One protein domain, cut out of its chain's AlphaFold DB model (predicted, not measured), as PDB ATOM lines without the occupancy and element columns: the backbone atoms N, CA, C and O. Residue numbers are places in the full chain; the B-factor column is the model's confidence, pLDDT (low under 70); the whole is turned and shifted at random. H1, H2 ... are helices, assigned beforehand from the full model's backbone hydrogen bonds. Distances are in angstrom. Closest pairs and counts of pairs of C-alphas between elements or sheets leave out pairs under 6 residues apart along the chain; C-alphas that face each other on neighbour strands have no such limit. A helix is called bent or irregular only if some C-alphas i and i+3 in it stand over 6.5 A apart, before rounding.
ATOM      1  N   ALA A 119      37.514  25.392  58.895       72.62
ATOM      2  CA  ALA A 119      36.169  25.710  58.424       72.62
ATOM      3  C   ALA A 119      35.090  25.408  59.486       72.62
ATOM      4  O   ALA A 119      34.316  26.295  59.857       72.62
ATOM      5  N   HIS A 120      35.095  24.193  60.049       69.25
ATOM      6  CA  HIS A 120      34.186  23.792  61.132       69.25
ATOM      7  C   HIS A 120      34.327  24.689  62.380       69.25
ATOM      8  O   HIS A 120      33.325  25.087  62.981       69.25
ATOM      9  N   LEU A 121      35.557  25.064  62.761       71.50
ATOM     10  CA  LEU A 121      35.802  25.977  63.885       71.50
ATOM     11  C   LEU A 121      35.245  27.386  63.623       71.50
ATOM     12  O   LEU A 121      34.611  27.951  64.511       71.50
ATOM     13  N   ILE A 122      35.446  27.938  62.424       75.00
ATOM     14  CA  ILE A 122      34.979  29.284  62.055       75.00
ATOM     15  C   ILE A 122      33.444  29.349  62.005       75.00
ATOM     16  O   ILE A 122      32.866  30.285  62.557       75.00
ATOM     17  N   ILE A 123      32.784  28.328  61.448       68.00
ATOM     18  CA  ILE A 123      31.318  28.174  61.486       68.00
ATOM     19  C   ILE A 123      30.815  28.115  62.939       68.00
ATOM     20  O   ILE A 123      29.887  28.835  63.309       68.00
ATOM     21  N   GLY A 124      31.458  27.312  63.795       69.00
ATOM     22  CA  GLY A 124      31.122  27.230  65.220       69.00
ATOM     23  C   GLY A 124      31.317  28.553  65.975       69.00
ATOM     24  O   GLY A 124      30.551  28.860  66.892       69.00
ATOM     25  N   GLU A 125      32.314  29.363  65.600       75.88
ATOM     26  CA  GLU A 125      32.525  30.701  66.166       75.88
ATOM     27  C   GLU A 125      31.455  31.703  65.729       75.88
ATOM     28  O   GLU A 125      31.037  32.532  66.545       75.88
ATOM     29  N   GLU A 126      30.974  31.611  64.489       75.62
ATOM     30  CA  GLU A 126      29.936  32.506  63.986       75.62
ATOM     31  C   GLU A 126      28.571  32.187  64.598       75.62
ATOM     32  O   GLU A 126      27.944  33.080  65.169       75.62
ATOM     33  N   CYS A 127      28.165  30.912  64.639       68.69
ATOM     34  CA  CYS A 127      26.936  30.500  65.323       68.69
ATOM     35  C   CYS A 127      26.944  30.895  66.812       68.69
ATOM     36  O   CYS A 127      25.971  31.470  67.309       68.69
ATOM     37  N   GLN A 128      28.073  30.709  67.516       73.38
ATOM     38  CA  GLN A 128      28.228  31.206  68.889       73.38
ATOM     39  C   GLN A 128      28.109  32.733  68.996       73.38
ATOM     40  O   GLN A 128      27.696  33.231  70.045       73.38
ATOM     41  N   THR A 129      28.492  33.487  67.965       75.75
ATOM     42  CA  THR A 129      28.421  34.954  67.948       75.75
ATOM     43  C   THR A 129      26.984  35.424  67.715       75.75
ATOM     44  O   THR A 129      26.478  36.221  68.506       75.75
ATOM     45  N   LEU A 130      26.279  34.840  66.744       67.75
ATOM     46  CA  LEU A 130      24.857  35.093  66.482       67.75
ATOM     47  C   LEU A 130      23.980  34.740  67.689       67.75
ATOM     48  O   LEU A 130      23.195  35.565  68.158       67.75
ATOM     49  N   ARG A 131      24.181  33.558  68.290       74.62
ATOM     50  CA  ARG A 131      23.442  33.127  69.490       74.62
ATOM     51  C   ARG A 131      23.758  33.980  70.728       74.62
ATOM     52  O   ARG A 131      22.964  34.021  71.666       74.62
ATOM     53  N   ARG A 132      24.888  34.706  70.757       77.50
ATOM     54  CA  ARG A 132      25.161  35.754  71.767       77.50
ATOM     55  C   ARG A 132      24.454  37.072  71.449       77.50
ATOM     56  O   ARG A 132      24.068  37.739  72.404       77.50
ATOM     57  N   GLY A 133      24.280  37.420  70.171       73.25
ATOM     58  CA  GLY A 133      23.439  38.532  69.708       73.25
ATOM     59  C   GLY A 133      22.005  38.364  70.197       73.25
ATOM     60  O   GLY A 133      21.599  39.062  71.118       73.25
ATOM     61  N   LEU A 134      21.328  37.298  69.759       70.81
ATOM     62  CA  LEU A 134      19.932  37.004  70.128       70.81
ATOM     63  C   LEU A 134      19.694  36.942  71.654       70.81
ATOM     64  O   LEU A 134      18.632  37.307  72.154       70.81
ATOM     65  N   ARG A 135      20.701  36.525  72.439       75.81
ATOM     66  CA  ARG A 135      20.666  36.543  73.917       75.81
ATOM     67  C   ARG A 135      20.824  37.934  74.550       75.81
ATOM     68  O   ARG A 135      20.475  38.086  75.721       75.81
ATOM     69  N   ARG A 136      21.387  38.916  73.842       79.81
ATOM     70  CA  ARG A 136      21.362  40.346  74.206       79.81
ATOM     71  C   ARG A 136      20.037  40.972  73.792       79.81
ATOM     72  O   ARG A 136      19.449  41.677  74.599       79.81
ATOM     73  N   ASP A 137      19.538  40.635  72.611       72.88
ATOM     74  CA  ASP A 137      18.293  41.188  72.073       72.88
ATOM     75  C   ASP A 137      17.102  40.760  72.947       72.88
ATOM     76  O   ASP A 137      16.351  41.603  73.439       72.88
ATOM     77  N   PHE A 138      17.034  39.471  73.317       76.88
ATOM     78  CA  PHE A 138      16.104  38.973  74.339       76.88
ATOM     79  C   PHE A 138      16.244  39.724  75.674       76.88
ATOM     80  O   PHE A 138      15.245  40.009  76.325       76.88
ATOM     81  N   LYS A 139      17.471  40.059  76.105       76.62
ATOM     82  CA  LYS A 139      17.698  40.822  77.346       76.62
ATOM     83  C   LYS A 139      17.209  42.269  77.251       76.62
ATOM     84  O   LYS A 139      16.743  42.780  78.259       76.62
ATOM     85  N   ALA A 140      17.316  42.912  76.090       75.19
ATOM     86  CA  ALA A 140      16.799  44.261  75.875       75.19
ATOM     87  C   ALA A 140      15.262  44.268  75.923       75.19
ATOM     88  O   ALA A 140      14.674  45.047  76.671       75.19
ATOM     89  N   VAL A 141      14.613  43.318  75.238       72.06
ATOM     90  CA  VAL A 141      13.154  43.112  75.321       72.06
ATOM     91  C   VAL A 141      12.718  42.805  76.759       72.06
ATOM     92  O   VAL A 141      11.763  43.392  77.253       72.06
ATOM     93  N   ALA A 142      13.454  41.947  77.467       73.31
ATOM     94  CA  ALA A 142      13.208  41.593  78.867       73.31
ATOM     95  C   ALA A 142      13.490  42.723  79.883       73.31
ATOM     96  O   ALA A 142      13.065  42.619  81.033       73.31
ATOM     97  N   ALA A 143      14.216  43.775  79.490       77.75
ATOM     98  CA  ALA A 143      14.395  44.986  80.292       77.75
ATOM     99  C   ALA A 143      13.248  45.984  80.061       77.75
ATOM    100  O   ALA A 143      12.799  46.621  81.008       77.75
ATOM    101  N   ALA A 144      12.736  46.071  78.827       75.62
ATOM    102  CA  ALA A 144      11.542  46.850  78.496       75.62
ATOM    103  C   ALA A 144      10.238  46.206  79.019       75.62
ATOM    104  O   ALA A 144       9.302  46.918  79.373       75.62
ATOM    105  N   ASN A 145      10.177  44.873  79.100       80.81
ATOM    106  CA  ASN A 145       9.077  44.123  79.708       80.81
ATOM    107  C   ASN A 145       9.617  43.084  80.720       80.81
ATOM    108  O   ASN A 145      10.028  41.987  80.320       80.81
ATOM    109  N   PRO A 146       9.598  43.399  82.032       83.75
ATOM    110  CA  PRO A 146      10.065  42.496  83.086       83.75
ATOM    111  C   PRO A 146       9.307  41.164  83.181       83.75
ATOM    112  O   PRO A 146       9.889  40.163  83.614       83.75
ATOM    113  N   ASP A 147       8.034  41.118  82.777       81.56
ATOM    114  CA  ASP A 147       7.215  39.906  82.863       81.56
ATOM    115  C   ASP A 147       7.659  38.846  81.849       81.56
ATOM    116  O   ASP A 147       7.772  37.675  82.214       81.56
ATOM    117  N   THR A 148       8.119  39.250  80.660       74.75
ATOM    118  CA  THR A 148       8.775  38.355  79.686       74.75
ATOM    119  C   THR A 148       9.966  37.598  80.298       74.75
ATOM    120  O   THR A 148      10.217  36.435  79.972       74.75
ATOM    121  N   ASN A 149      10.713  38.220  81.222       81.69
ATOM    122  CA  ASN A 149      11.804  37.545  81.930       81.69
ATOM    123  C   ASN A 149      11.291  36.595  83.024       81.69
ATOM    124  O   ASN A 149      11.846  35.508  83.196       81.69
ATOM    125  N   ARG A 150      10.243  36.996  83.760       84.50
ATOM    126  CA  ARG A 150       9.608  36.182  84.811       84.50
ATOM    127  C   ARG A 150       9.008  34.905  84.220       84.50
ATOM    128  O   ARG A 150       9.307  33.820  84.714       84.50
ATOM    129  N   GLU A 151       8.261  35.019  83.124       85.00
ATOM    130  CA  GLU A 151       7.684  33.890  82.386       85.00
ATOM    131  C   GLU A 151       8.764  32.943  81.852       85.00
ATOM    132  O   GLU A 151       8.722  31.740  82.117       85.00
ATOM    133  N   ALA A 152       9.785  33.471  81.166       78.12
ATOM    134  CA  ALA A 152      10.890  32.660  80.655       78.12
ATOM    135  C   ALA A 152      11.678  31.954  81.775       78.12
ATOM    136  O   ALA A 152      12.154  30.829  81.599       78.12
ATOM    137  N   GLN A 153      11.809  32.580  82.949       86.94
ATOM    138  CA  GLN A 153      12.452  31.971  84.113       86.94
ATOM    139  C   GLN A 153      11.569  30.901  84.776       86.94
ATOM    140  O   GLN A 153      12.086  29.845  85.141       86.94
ATOM    141  N   ALA A 154      10.255  31.121  84.874       87.19
ATOM    142  CA  ALA A 154       9.300  30.125  85.360       87.19
ATOM    143  C   ALA A 154       9.248  28.894  84.437       87.19
ATOM    144  O   ALA A 154       9.390  27.764  84.912       87.19
ATOM    145  N   ARG A 155       9.161  29.104  83.112       88.12
ATOM    146  CA  ARG A 155       9.250  28.033  82.103       88.12
ATOM    147  C   ARG A 155      10.566  27.270  82.212       88.12
ATOM    148  O   ARG A 155      10.541  26.046  82.275       88.12
ATOM    149  N   PHE A 156      11.704  27.963  82.304       90.56
ATOM    150  CA  PHE A 156      13.009  27.314  82.477       90.56
ATOM    151  C   PHE A 156      13.044  26.382  83.700       90.56
ATOM    152  O   PHE A 156      13.531  25.256  83.591       90.56
ATOM    153  N   LEU A 157      12.522  26.826  84.849       87.94
ATOM    154  CA  LEU A 157      12.500  26.020  86.073       87.94
ATOM    155  C   LEU A 157      11.589  24.791  85.932       87.94
ATOM    156  O   LEU A 157      12.035  23.683  86.225       87.94
ATOM    157  N   ALA A 158      10.362  24.966  85.432       87.50
ATOM    158  CA  ALA A 158       9.414  23.868  85.232       87.50
ATOM    159  C   ALA A 158       9.953  22.802  84.260       87.50
ATOM    160  O   ALA A 158      10.003  21.618  84.596       87.50
ATOM    161  N   LEU A 159      10.438  23.233  83.091       87.38
ATOM    162  CA  LEU A 159      11.001  22.353  82.064       87.38
ATOM    163  C   LEU A 159      12.255  21.614  82.556       87.38
ATOM    164  O   LEU A 159      12.414  20.426  82.287       87.38
ATOM    165  N   SER A 160      13.134  22.297  83.297       88.12
ATOM    166  CA  SER A 160      14.360  21.705  83.848       88.12
ATOM    167  C   SER A 160      14.056  20.642  84.908       88.12
ATOM    168  O   SER A 160      14.614  19.543  84.856       88.12
ATOM    169  N   LEU A 161      13.128  20.928  85.830       88.81
ATOM    170  CA  LEU A 161      12.697  19.973  86.853       88.81
ATOM    171  C   LEU A 161      12.029  18.739  86.237       88.81
ATOM    172  O   LEU A 161      12.351  17.624  86.641       88.81
ATOM    173  N   ALA A 162      11.165  18.913  85.232       84.88
ATOM    174  CA  ALA A 162      10.566  17.791  84.514       84.88
ATOM    175  C   ALA A 162      11.637  16.943  83.799       84.88
ATOM    176  O   ALA A 162      11.740  15.739  84.040       84.88
ATOM    177  N   PHE A 163      12.464  17.574  82.957       89.81
ATOM    178  CA  PHE A 163      13.425  16.891  82.085       89.81
ATOM    179  C   PHE A 163      14.488  16.090  82.843       89.81
ATOM    180  O   PHE A 163      14.843  14.989  82.426       89.81
ATOM    181  N   PHE A 164      14.990  16.621  83.963       89.69
ATOM    182  CA  PHE A 164      15.990  15.929  84.779       89.69
ATOM    183  C   PHE A 164      15.398  14.953  85.811       89.69
ATOM    184  O   PHE A 164      16.170  14.196  86.400       89.69
ATOM    185  N   ALA A 165      14.075  14.932  86.017       87.62
ATOM    186  CA  ALA A 165      13.401  13.922  86.838       87.62
ATOM    187  C   ALA A 165      13.027  12.668  86.026       87.62
ATOM    188  O   ALA A 165      13.341  11.555  86.440       87.62
ATOM    189  N   ASP A 166      12.391  12.839  84.862       90.44
ATOM    190  CA  ASP A 166      12.074  11.751  83.926       90.44
ATOM    191  C   ASP A 166      12.011  12.296  82.492       90.44
ATOM    192  O   ASP A 166      11.027  12.910  82.081       90.44
ATOM    193  N   GLU A 167      13.061  12.032  81.711       89.19
ATOM    194  CA  GLU A 167      13.182  12.464  80.314       89.19
ATOM    195  C   GLU A 167      12.017  11.976  79.434       89.19
ATOM    196  O   GLU A 167      11.552  12.723  78.576       89.19
ATOM    197  N   LYS A 168      11.491  10.761  79.650       87.94
ATOM    198  CA  LYS A 168      10.388  10.222  78.833       87.94
ATOM    199  C   LYS A 168       9.073  10.918  79.161       87.94
ATOM    200  O   LYS A 168       8.341  11.311  78.254       87.94
ATOM    201  N   LYS A 169       8.783  11.091  80.452       87.19
ATOM    202  CA  LYS A 169       7.575  11.782  80.919       87.19
ATOM    203  C   LYS A 169       7.609  13.270  80.571       87.19
ATOM    204  O   LYS A 169       6.604  13.802  80.108       87.19
ATOM    205  N   ALA A 170       8.766  13.917  80.700       84.69
ATOM    206  CA  ALA A 170       8.957  15.314  80.325       84.69
ATOM    207  C   ALA A 170       8.747  15.555  78.827       84.69
ATOM    208  O   ALA A 170       8.112  16.538  78.467       84.69
ATOM    209  N   LEU A 171       9.212  14.654  77.955       88.25
ATOM    210  CA  LEU A 171       8.962  14.741  76.511       88.25
ATOM    211  C   LEU A 171       7.480  14.552  76.153       88.25
ATOM    212  O   LEU A 171       6.986  15.216  75.246       88.25
ATOM    213  N   ALA A 172       6.760  13.695  76.883       86.38
ATOM    214  CA  ALA A 172       5.317  13.519  76.714       86.38
ATOM    215  C   ALA A 172       4.493  14.720  77.230       86.38
ATOM    216  O   ALA A 172       3.422  14.997  76.700       86.38
ATOM    217  N   GLN A 173       4.983  15.432  78.252       86.06
ATOM    218  CA  GLN A 173       4.330  16.621  78.822       86.06
ATOM    219  C   GLN A 173       4.721  17.929  78.111       86.06
ATOM    220  O   GLN A 173       3.915  18.854  78.036       86.06
ATOM    221  N   HIS A 174       5.940  18.007  77.572       86.81
ATOM    222  CA  HIS A 174       6.511  19.190  76.929       86.81
ATOM    223  C   HIS A 174       7.252  18.801  75.631       86.81
ATOM    224  O   HIS A 174       8.484  18.696  75.624       86.81
ATOM    225  N   PRO A 175       6.535  18.627  74.501       87.19
ATOM    226  CA  PRO A 175       7.136  18.249  73.216       87.19
ATOM    227  C   PRO A 175       8.230  19.209  72.717       87.19
ATOM    228  O   PRO A 175       9.133  18.785  71.992       87.19
ATOM    229  N   GLU A 176       8.212  20.471  73.159       81.94
ATOM    230  CA  GLU A 176       9.255  21.480  72.902       81.94
ATOM    231  C   GLU A 176      10.655  21.093  73.415       81.94
ATOM    232  O   GLU A 176      11.654  21.644  72.960       81.94
ATOM    233  N   LEU A 177      10.756  20.093  74.299       84.75
ATOM    234  CA  LEU A 177      12.025  19.531  74.769       84.75
ATOM    235  C   LEU A 177      12.635  18.494  73.811       84.75
ATOM    236  O   LEU A 177      13.801  18.137  73.971       84.75
ATOM    237  N   THR A 178      11.911  18.027  72.787       85.94
ATOM    238  CA  THR A 178      12.386  16.982  71.851       85.94
ATOM    239  C   THR A 178      13.746  17.281  71.196       85.94
ATOM    240  O   THR A 178      14.590  16.377  71.156       85.94
ATOM    241  N   PRO A 179      14.059  18.521  70.758       83.88
ATOM    242  CA  PRO A 179      15.377  18.857  70.213       83.88
ATOM    243  C   PRO A 179      16.551  18.635  71.185       83.88
ATOM    244  O   PRO A 179      17.690  18.450  70.744       83.88
ATOM    245  N   LEU A 180      16.301  18.585  72.501       84.44
ATOM    246  CA  LEU A 180      17.330  18.286  73.500       84.44
ATOM    247  C   LEU A 180      17.891  16.873  73.368       84.44
ATOM    248  O   LEU A 180      19.035  16.667  73.756       84.44
ATOM    249  N   LEU A 181      17.165  15.913  72.785       86.44
ATOM    250  CA  LEU A 181      17.718  14.586  72.495       86.44
ATOM    251  C   LEU A 181      18.852  14.663  71.462       86.44
ATOM    252  O   LEU A 181      19.887  14.007  71.614       86.44
ATOM    253  N   THR A 182      18.697  15.516  70.447       84.19
ATOM    254  CA  THR A 182      19.737  15.787  69.445       84.19
ATOM    255  C   THR A 182      20.923  16.504  70.084       84.19
ATOM    256  O   THR A 182      22.056  16.049  69.918       84.19
ATOM    257  N   VAL A 183      20.677  17.542  70.893       80.88
ATOM    258  CA  VAL A 183      21.734  18.236  71.653       80.88
ATOM    259  C   VAL A 183      22.448  17.271  72.606       80.88
ATOM    260  O   VAL A 183      23.671  17.245  72.618       80.88
ATOM    261  N   LYS A 184      21.733  16.406  73.337       88.44
ATOM    262  CA  LYS A 184      22.283  15.379  74.245       88.44
ATOM    263  C   LYS A 184      23.182  14.391  73.502       88.44
ATOM    264  O   LYS A 184      24.273  14.081  73.976       88.44
ATOM    265  N   LYS A 185      22.763  13.927  72.319       89.56
ATOM    266  CA  LYS A 185      23.537  13.008  71.466       89.56
ATOM    267  C   LYS A 185      24.792  13.674  70.886       89.56
ATOM    268  O   LYS A 185      25.861  13.064  70.901       89.56
ATOM    269  N   GLN A 186      24.684  14.917  70.410       84.12
ATOM    270  CA  GLN A 186      25.816  15.691  69.885       84.12
ATOM    271  C   GLN A 186      26.800  16.083  70.996       84.12
ATOM    272  O   GLN A 186      27.997  15.844  70.856       84.12
ATOM    273  N   ALA A 187      26.299  16.582  72.128       78.81
ATOM    274  CA  ALA A 187      27.074  16.895  73.325       78.81
ATOM    275  C   ALA A 187      27.809  15.658  73.849       78.81
ATOM    276  O   ALA A 187      29.009  15.731  74.086       78.81
ATOM    277  N   LYS A 188      27.144  14.497  73.952       87.31
ATOM    278  CA  LYS A 188      27.816  13.251  74.347       87.31
ATOM    279  C   LYS A 188      28.935  12.879  73.376       87.31
ATOM    280  O   LYS A 188      30.041  12.608  73.822       87.31
ATOM    281  N   ARG A 189      28.703  12.945  72.058       84.06
ATOM    282  CA  ARG A 189      29.754  12.683  71.055       84.06
ATOM    283  C   ARG A 189      30.939  13.652  71.186       84.06
ATOM    284  O   ARG A 189      32.076  13.198  71.180       84.06
ATOM    285  N   ALA A 190      30.685  14.954  71.310       76.50
ATOM    286  CA  ALA A 190      31.727  15.979  71.366       76.50
ATOM    287  C   ALA A 190      32.498  15.966  72.698       76.50
ATOM    288  O   ALA A 190      33.728  15.936  72.700       76.50
ATOM    289  N   PHE A 191      31.798  15.949  73.835       77.12
ATOM    290  CA  PHE A 191      32.435  15.976  75.150       77.12
ATOM    291  C   PHE A 191      33.134  14.649  75.476       77.12
ATOM    292  O   PHE A 191      34.275  14.699  75.920       77.12
ATOM    293  N   SER A 192      32.571  13.472  75.157       79.94
ATOM    294  CA  SER A 192      33.290  12.193  75.343       79.94
ATOM    295  C   SER A 192      34.544  12.043  74.467       79.94
ATOM    296  O   SER A 192      35.381  11.197  74.768       79.94
ATOM    297  N   GLN A 193      34.691  12.828  73.393       76.94
ATOM    298  CA  GLN A 193      35.880  12.802  72.530       76.94
ATOM    299  C   GLN A 193      36.997  13.746  73.013       76.94
ATOM    300  O   GLN A 193      38.170  13.495  72.731       76.94
ATOM    301  N   TRP A 194      36.658  14.836  73.713       69.31
ATOM    302  CA  TRP A 194      37.601  15.928  73.995       69.31
ATOM    303  C   TRP A 194      37.690  16.369  75.469       69.31
ATOM    304  O   TRP A 194      38.596  17.130  75.804       69.31
ATOM    305  N   VAL A 195      36.803  15.905  76.354       69.50
ATOM    306  CA  VAL A 195      36.774  16.238  77.793       69.50
ATOM    307  C   VAL A 195      37.139  15.008  78.634       69.50
ATOM    308  O   VAL A 195      36.872  13.874  78.242       69.50
ATOM    309  N   VAL A 196      37.767  15.234  79.792       73.12
ATOM    310  CA  VAL A 196      38.141  14.185  80.760       73.12
ATOM    311  C   VAL A 196      36.885  13.418  81.220       73.12
ATOM    312  O   VAL A 196      35.910  14.087  81.574       73.12
ATOM    313  N   PRO A 197      36.882  12.064  81.245       76.19
ATOM    314  CA  PRO A 197      35.691  11.249  81.515       76.19
ATOM    315  C   PRO A 197      34.858  11.699  82.720       76.19
ATOM    316  O   PRO A 197      33.652  11.895  82.583       76.19
ATOM    317  N   ASP A 198      35.510  11.975  83.851       74.19
ATOM    318  CA  ASP A 198      34.883  12.355  85.129       74.19
ATOM    319  C   ASP A 198      34.067  13.664  85.061       74.19
ATOM    320  O   ASP A 198      33.252  13.955  85.937       74.19
ATOM    321  N   LEU A 199      34.278  14.472  84.015       72.00
ATOM    322  CA  LEU A 199      33.602  15.749  83.782       72.00
ATOM    323  C   LEU A 199      32.635  15.719  82.588       72.00
ATOM    324  O   LEU A 199      31.919  16.700  82.375       72.00
ATOM    325  N   VAL A 200      32.573  14.622  81.823       73.75
ATOM    326  CA  VAL A 200      31.730  14.508  80.618       73.75
ATOM    327  C   VAL A 200      30.250  14.684  80.954       73.75
ATOM    328  O   VAL A 200      29.590  15.537  80.361       73.75
ATOM    329  N   ASP A 201      29.723  13.941  81.931       80.38
ATOM    330  CA  ASP A 201      28.297  14.010  82.276       80.38
ATOM    331  C   ASP A 201      27.912  15.363  82.896       80.38
ATOM    332  O   ASP A 201      26.813  15.868  82.652       80.38
ATOM    333  N   LYS A 202      28.842  16.016  83.607       80.69
ATOM    334  CA  LYS A 202      28.669  17.394  84.085       80.69
ATOM    335  C   LYS A 202      28.601  18.384  82.917       80.69
ATOM    336  O   LYS A 202      27.648  19.154  82.841       80.69
ATOM    337  N   ALA A 203      29.536  18.316  81.967       74.25
ATOM    338  CA  ALA A 203      29.536  19.171  80.778       74.25
ATOM    339  C   ALA A 203      28.271  18.977  79.916       74.25
ATOM    340  O   ALA A 203      27.689  19.954  79.441       74.25
ATOM    341  N   ILE A 204      27.789  17.734  79.775       83.06
ATOM    342  CA  ILE A 204      26.514  17.424  79.110       83.06
ATOM    343  C   ILE A 204      25.336  18.034  79.885       83.06
ATOM    344  O   ILE A 204      24.484  18.677  79.272       83.06
ATOM    345  N   LYS A 205      25.283  17.897  81.218       84.12
ATOM    346  CA  LYS A 205      24.211  18.478  82.048       84.12
ATOM    347  C   LYS A 205      24.198  20.009  81.993       84.12
ATOM    348  O   LYS A 205      23.127  20.600  81.847       84.12
ATOM    349  N   ASP A 206      25.362  20.649  82.029       79.56
ATOM    350  CA  ASP A 206      25.502  22.106  81.927       79.56
ATOM    351  C   ASP A 206      25.171  22.610  80.509       79.56
ATOM    352  O   ASP A 206      24.606  23.692  80.338       79.56
ATOM    353  N   CYS A 207      25.473  21.826  79.468       83.75
ATOM    354  CA  CYS A 207      25.022  22.074  78.097       83.75
ATOM    355  C   CYS A 207      23.493  21.990  77.971       83.75
ATOM    356  O   CYS A 207      22.865  22.922  77.468       83.75
ATOM    357  N   LEU A 208      22.880  20.912  78.467       88.50
ATOM    358  CA  LEU A 208      21.429  20.712  78.404       88.50
ATOM    359  C   LEU A 208      20.672  21.753  79.230       88.50
ATOM    360  O   LEU A 208      19.687  22.300  78.752       88.50
ATOM    361  N   SER A 209      21.182  22.130  80.404       84.75
ATOM    362  CA  SER A 209      20.608  23.210  81.220       84.75
ATOM    363  C   SER A 209      20.609  24.555  80.481       84.75
ATOM    364  O   SER A 209      19.642  25.311  80.558       84.75
ATOM    365  N   ARG A 210      21.660  24.856  79.705       84.56
ATOM    366  CA  ARG A 210      21.701  26.050  78.841       84.56
ATOM    367  C   ARG A 210      20.763  25.935  77.638       84.56
ATOM    368  O   ARG A 210      20.155  26.933  77.277       84.56
ATOM    369  N   ALA A 211      20.602  24.743  77.068       84.31
ATOM    370  CA  ALA A 211      19.675  24.484  75.968       84.31
ATOM    371  C   ALA A 211      18.196  24.594  76.404       84.31
ATOM    372  O   ALA A 211      17.420  25.262  75.730       84.31
ATOM    373  N   ILE A 212      17.816  24.060  77.574       84.56
ATOM    374  CA  ILE A 212      16.484  24.266  78.183       84.56
ATOM    375  C   ILE A 212      16.231  25.767  78.420       84.56
ATOM    376  O   ILE A 212      15.127  26.260  78.204       84.56
ATOM    377  N   LYS A 213      17.268  26.517  78.819       85.81
ATOM    378  CA  LYS A 213      17.196  27.973  79.023       85.81
ATOM    379  C   LYS A 213      17.119  28.785  77.726       85.81
ATOM    380  O   LYS A 213      16.621  29.907  77.768       85.81
ATOM    381  N   ASP A 214      17.596  28.247  76.605       78.62
ATOM    382  CA  ASP A 214      17.386  28.827  75.274       78.62
ATOM    383  C   ASP A 214      15.953  28.513  74.778       78.62
ATOM    384  O   ASP A 214      15.249  29.437  74.373       78.62
ATOM    385  N   ILE A 215      15.459  27.272  74.936       83.19
ATOM    386  CA  ILE A 215      14.067  26.867  74.613       83.19
ATOM    387  C   ILE A 215      13.044  27.727  75.360       83.19
ATOM    388  O   ILE A 215      12.152  28.300  74.738       83.19
ATOM    389  N   ALA A 216      13.214  27.901  76.675       82.06
ATOM    390  CA  ALA A 216      12.335  28.723  77.513       82.06
ATOM    391  C   ALA A 216      12.306  30.223  77.132       82.06
ATOM    392  O   ALA A 216      11.574  30.997  77.744       82.06
ATOM    393  N   ARG A 217      13.116  30.636  76.147       81.12
ATOM    394  CA  ARG A 217      13.232  31.998  75.607       81.12
ATOM    395  C   ARG A 217      12.961  32.082  74.099       81.12
ATOM    396  O   ARG A 217      13.135  33.155  73.530       81.12
ATOM    397  N   GLY A 218      12.598  30.975  73.446       76.25
ATOM    398  CA  GLY A 218      12.448  30.909  71.986       76.25
ATOM    399  C   GLY A 218      13.761  31.067  71.205       76.25
ATOM    400  O   GLY A 218      13.738  31.445  70.039       76.25
ATOM    401  N   LEU A 219      14.914  30.819  71.836       73.81
ATOM    402  CA  LEU A 219      16.235  31.018  71.235       73.81
ATOM    403  C   LEU A 219      16.752  29.741  70.543       73.81
ATOM    404  O   LEU A 219      16.498  28.636  71.030       73.81
ATOM    405  N   PRO A 220      17.530  29.866  69.449       72.25
ATOM    406  CA  PRO A 220      18.085  28.715  68.744       72.25
ATOM    407  C   PRO A 220      19.069  27.929  69.618       72.25
ATOM    408  O   PRO A 220      19.828  28.489  70.413       72.25
ATOM    409  N   LEU A 221      19.065  26.610  69.439       79.50
ATOM    410  CA  LEU A 221      19.910  25.669  70.170       79.50
ATOM    411  C   LEU A 221      21.333  25.577  69.590       79.50
ATOM    412  O   LEU A 221      21.523  25.837  68.403       79.50
ATOM    413  N   PRO A 222      22.337  25.171  70.397       73.12
ATOM    414  CA  PRO A 222      23.688  24.940  69.891       73.12
ATOM    415  C   PRO A 222      23.702  23.819  68.847       73.12
ATOM    416  O   PRO A 222      23.194  22.725  69.101       73.12
ATOM    417  N   ASN A 223      24.332  24.080  67.702       75.38
ATOM    418  CA  ASN A 223      24.573  23.065  66.677       75.38
ATOM    419  C   ASN A 223      25.821  22.209  66.994       75.38
ATOM    420  O   ASN A 223      26.561  22.468  67.949       75.38
ATOM    421  N   ALA A 224      26.079  21.190  66.169       75.38
ATOM    422  CA  ALA A 224      27.203  20.274  66.362       75.38
ATOM    423  C   ALA A 224      28.577  20.976  66.376       75.38
ATOM    424  O   ALA A 224      29.459  20.548  67.121       75.38
ATOM    425  N   GLU A 225      28.749  22.064  65.619       73.50
ATOM    426  CA  GLU A 225      30.010  22.813  65.553       73.50
ATOM    427  C   GLU A 225      30.213  23.719  66.764       73.50
ATOM    428  O   GLU A 225      31.314  23.762  67.310       73.50
ATOM    429  N   GLU A 226      29.157  24.368  67.266       68.31
ATOM    430  CA  GLU A 226      29.217  25.093  68.539       68.31
ATOM    431  C   GLU A 226      29.647  24.165  69.686       68.31
ATOM    432  O   GLU A 226      30.462  24.567  70.520       68.31
ATOM    433  N   LEU A 227      29.126  22.931  69.710       76.25
ATOM    434  CA  LEU A 227      29.438  21.908  70.716       76.25
ATOM    435  C   LEU A 227      30.840  21.310  70.528       76.25
ATOM    436  O   LEU A 227      31.549  21.097  71.509       76.25
ATOM    437  N   SER A 228      31.265  21.079  69.282       75.88
ATOM    438  CA  SER A 228      32.622  20.644  68.926       75.88
ATOM    439  C   SER A 228      33.665  21.683  69.355       75.88
ATOM    440  O   SER A 228      34.636  21.355  70.040       75.88
ATOM    441  N   LEU A 229      33.421  22.959  69.042       74.62
ATOM    442  CA  LEU A 229      34.232  24.102  69.456       74.62
ATOM    443  C   LEU A 229      34.257  24.274  70.982       74.62
ATOM    444  O   LEU A 229      35.317  24.530  71.554       74.62
ATOM    445  N   GLU A 230      33.117  24.122  71.662       75.88
ATOM    446  CA  GLU A 230      33.051  24.193  73.125       75.88
ATOM    447  C   GLU A 230      33.838  23.047  73.784       75.88
ATOM    448  O   GLU A 230      34.664  23.299  74.662       75.88
ATOM    449  N   ALA A 231      33.686  21.811  73.301       74.62
ATOM    450  CA  ALA A 231      34.452  20.658  73.772       74.62
ATOM    451  C   ALA A 231      35.964  20.813  73.510       74.62
ATOM    452  O   ALA A 231      36.777  20.538  74.396       74.62
ATOM    453  N   LYS A 232      36.358  21.331  72.336       73.94
ATOM    454  CA  LYS A 232      37.756  21.666  72.004       73.94
ATOM    455  C   LYS A 232      38.323  22.784  72.899       73.94
ATOM    456  O   LYS A 232      39.499  22.718  73.250       73.94
ATOM    457  N   ARG A 233      37.522  23.774  73.316       72.50
ATOM    458  CA  ARG A 233      37.947  24.829  74.264       72.50
ATOM    459  C   ARG A 233      38.066  24.327  75.705       72.50
ATOM    460  O   ARG A 233      39.012  24.699  76.395       72.50
ATOM    461  N   LEU A 234      37.176  23.436  76.148       66.69
ATOM    462  CA  LEU A 234      37.352  22.730  77.422       66.69
ATOM    463  C   LEU A 234      38.661  21.922  77.398       66.69
ATOM    464  O   LEU A 234      39.497  22.088  78.286       66.69
ATOM    465  N   ARG A 235      38.909  21.156  76.327       62.84
ATOM    466  CA  ARG A 235      40.168  20.422  76.121       62.84
ATOM    467  C   ARG A 235      41.407  21.308  76.262       62.84
ATOM    468  O   ARG A 235      42.335  20.921  76.965       62.84
ATOM    469  N   THR A 236      41.455  22.480  75.624       51.03
ATOM    470  CA  THR A 236      42.634  23.359  75.727       51.03
ATOM    471  C   THR A 236      42.797  23.974  77.115       51.03
ATOM    472  O   THR A 236      43.933  24.083  77.574       51.03
ATOM    473  N   SER A 237      41.705  24.276  77.829       50.31
ATOM    474  CA  SER A 237      41.792  24.702  79.236       50.31
ATOM    475  C   SER A 237      42.364  23.614  80.160       50.31
ATOM    476  O   SER A 237      43.147  23.930  81.050       50.31
ATOM    477  N   PHE A 238      42.089  22.330  79.894       41.22
ATOM    478  CA  PHE A 238      42.680  21.214  80.647       41.22
ATOM    479  C   PHE A 238      44.094  20.819  80.185       41.22
ATOM    480  O   PHE A 238      44.883  20.343  80.995       41.22
ATOM    481  N   ILE A 239      44.473  21.067  78.926       34.62
ATOM    482  CA  ILE A 239      45.861  20.868  78.461       34.62
ATOM    483  C   ILE A 239      46.824  21.870  79.124       34.62
ATOM    484  O   ILE A 239      47.974  21.513  79.377       34.62
ATOM    485  N   GLY A 240      46.361  23.076  79.480       32.56
ATOM    486  CA  GLY A 240      47.128  24.009  80.321       32.56
ATOM    487  C   GLY A 240      47.508  23.414  81.685       32.56
ATOM    488  O   GLY A 240      48.646  23.561  82.124       32.56
TER     489      GLY A 240
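AT A GLANCE: This is residues 119 to 240 of the 896 residues of the protein "Conjugative transfer relaxase protein TraI" of Legionella feeleii (UniProt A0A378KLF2). Picture a broad U of helices, with H1 as one side, H2 as the base and the helical hairpin H4 and H5 as the other side. H6 closes much of the open end, crossing the first part of H1 and packing on H4, while the short H3 sits at the far end of H2 and residues 216 to 223 thread the space between H5 and H1 on the way to H6. The 122 printed residues hold six named helices, H1 to H6 in chain order, and no named strand, and the class is all helix. The whole is compact, with a radius of gyration of the C-alphas of 15.2 A and spans of 43 by 33 by 23 A.

IN THESE COORDINATES: Find C-alpha 119 at (36.169, 25.710, 58.424); from there H1, the longest helix, runs through residues 119 to 144 and covers 38.2 A to C-alpha 144 at (11.542, 46.850, 78.496). Past Asn 145, H2 takes residues 146 to 165 and is 29.0 A long. After Asp 166 comes H3, residues 167 to 173, 9.9 A long. H4 spans residues 179 to 194 and measures 22.7 A. H5 covers residues 197 to 215 over 27.6 A; it is irregular, with C-alphas 198 and 201 being 7.4 A apart. The last helix, H6, has residues 224 to 240 and runs 24.6 A to C-alpha 240 at (47.128, 24.009, 80.321).

HOW THE PARTS SIT: Start on H1 and look at residues 120 to 128, the part that touches H6; the closest C-alphas are those of Gly 124 and Glu 226, 4.4 A apart, and the lines are about perpendicular at 79 degrees. At its other end H1 only just touches H2, with 3 pairs of C-alphas within 8 A, and only at the corner by their link; the closest C-alphas, those of Ala 142 and Asn 149, are 5.3 A apart. Go along H2 to residues 156 to 160, which touch H5 at a steep tilt of 41 degrees, opposite ways; the C-alphas of Phe 156 and Lys 213 come closest, at 5.5 A. Farther on, residues 159 to 163 of H2 touch H3, where the closest C-alphas, those of Phe 163 and Ala 170, are 5.1 A apart. H4 and H5 form a helical hairpin, at a shallow tilt of 30 degrees, opposite ways; the closest C-alphas are those of Phe 191 and Val 200, 5.7 A apart. Phe 191 is also where H4 comes closest to H6, its C-alpha being 5.3 A from that of Ala 231; these two helices touch and run the same way at a shallow tilt of 32 degrees, only just short of steep. The helix packing is part aligned, part crossed: leaving out H1 and H2, which touch only at the corner, 2 of the 5 pairs of helices that touch are at a shallow tilt. H5 and H6 are near each other, with 7 pairs of C-alphas within 10 A, and H3 and H4 are near each other, with 5 such pairs. H1 and H5 are apart, but only just, at 8.5 A. In H2, H3, H4 and H6 every O i to N i+4 pair is within hydrogen-bond range; in H1 it is 21 of 22 and in H5 13 of 15.

THE WHOLE: Look for the two C-alphas farthest apart at Asn 145 and Ile 239, 43.5 A from each other. The printed part runs from residue 119 to residue 240 with no cut. The links from H1 to H2, H2 to H3, H3 to H4 and H4 to H5 are tight, and the 8 residues from H5 to H6 make a short link. In the B-factor column the mean pLDDT of the printed part of this model is 78.0. Fifteen residues are under 70, among them residues 234 to 240.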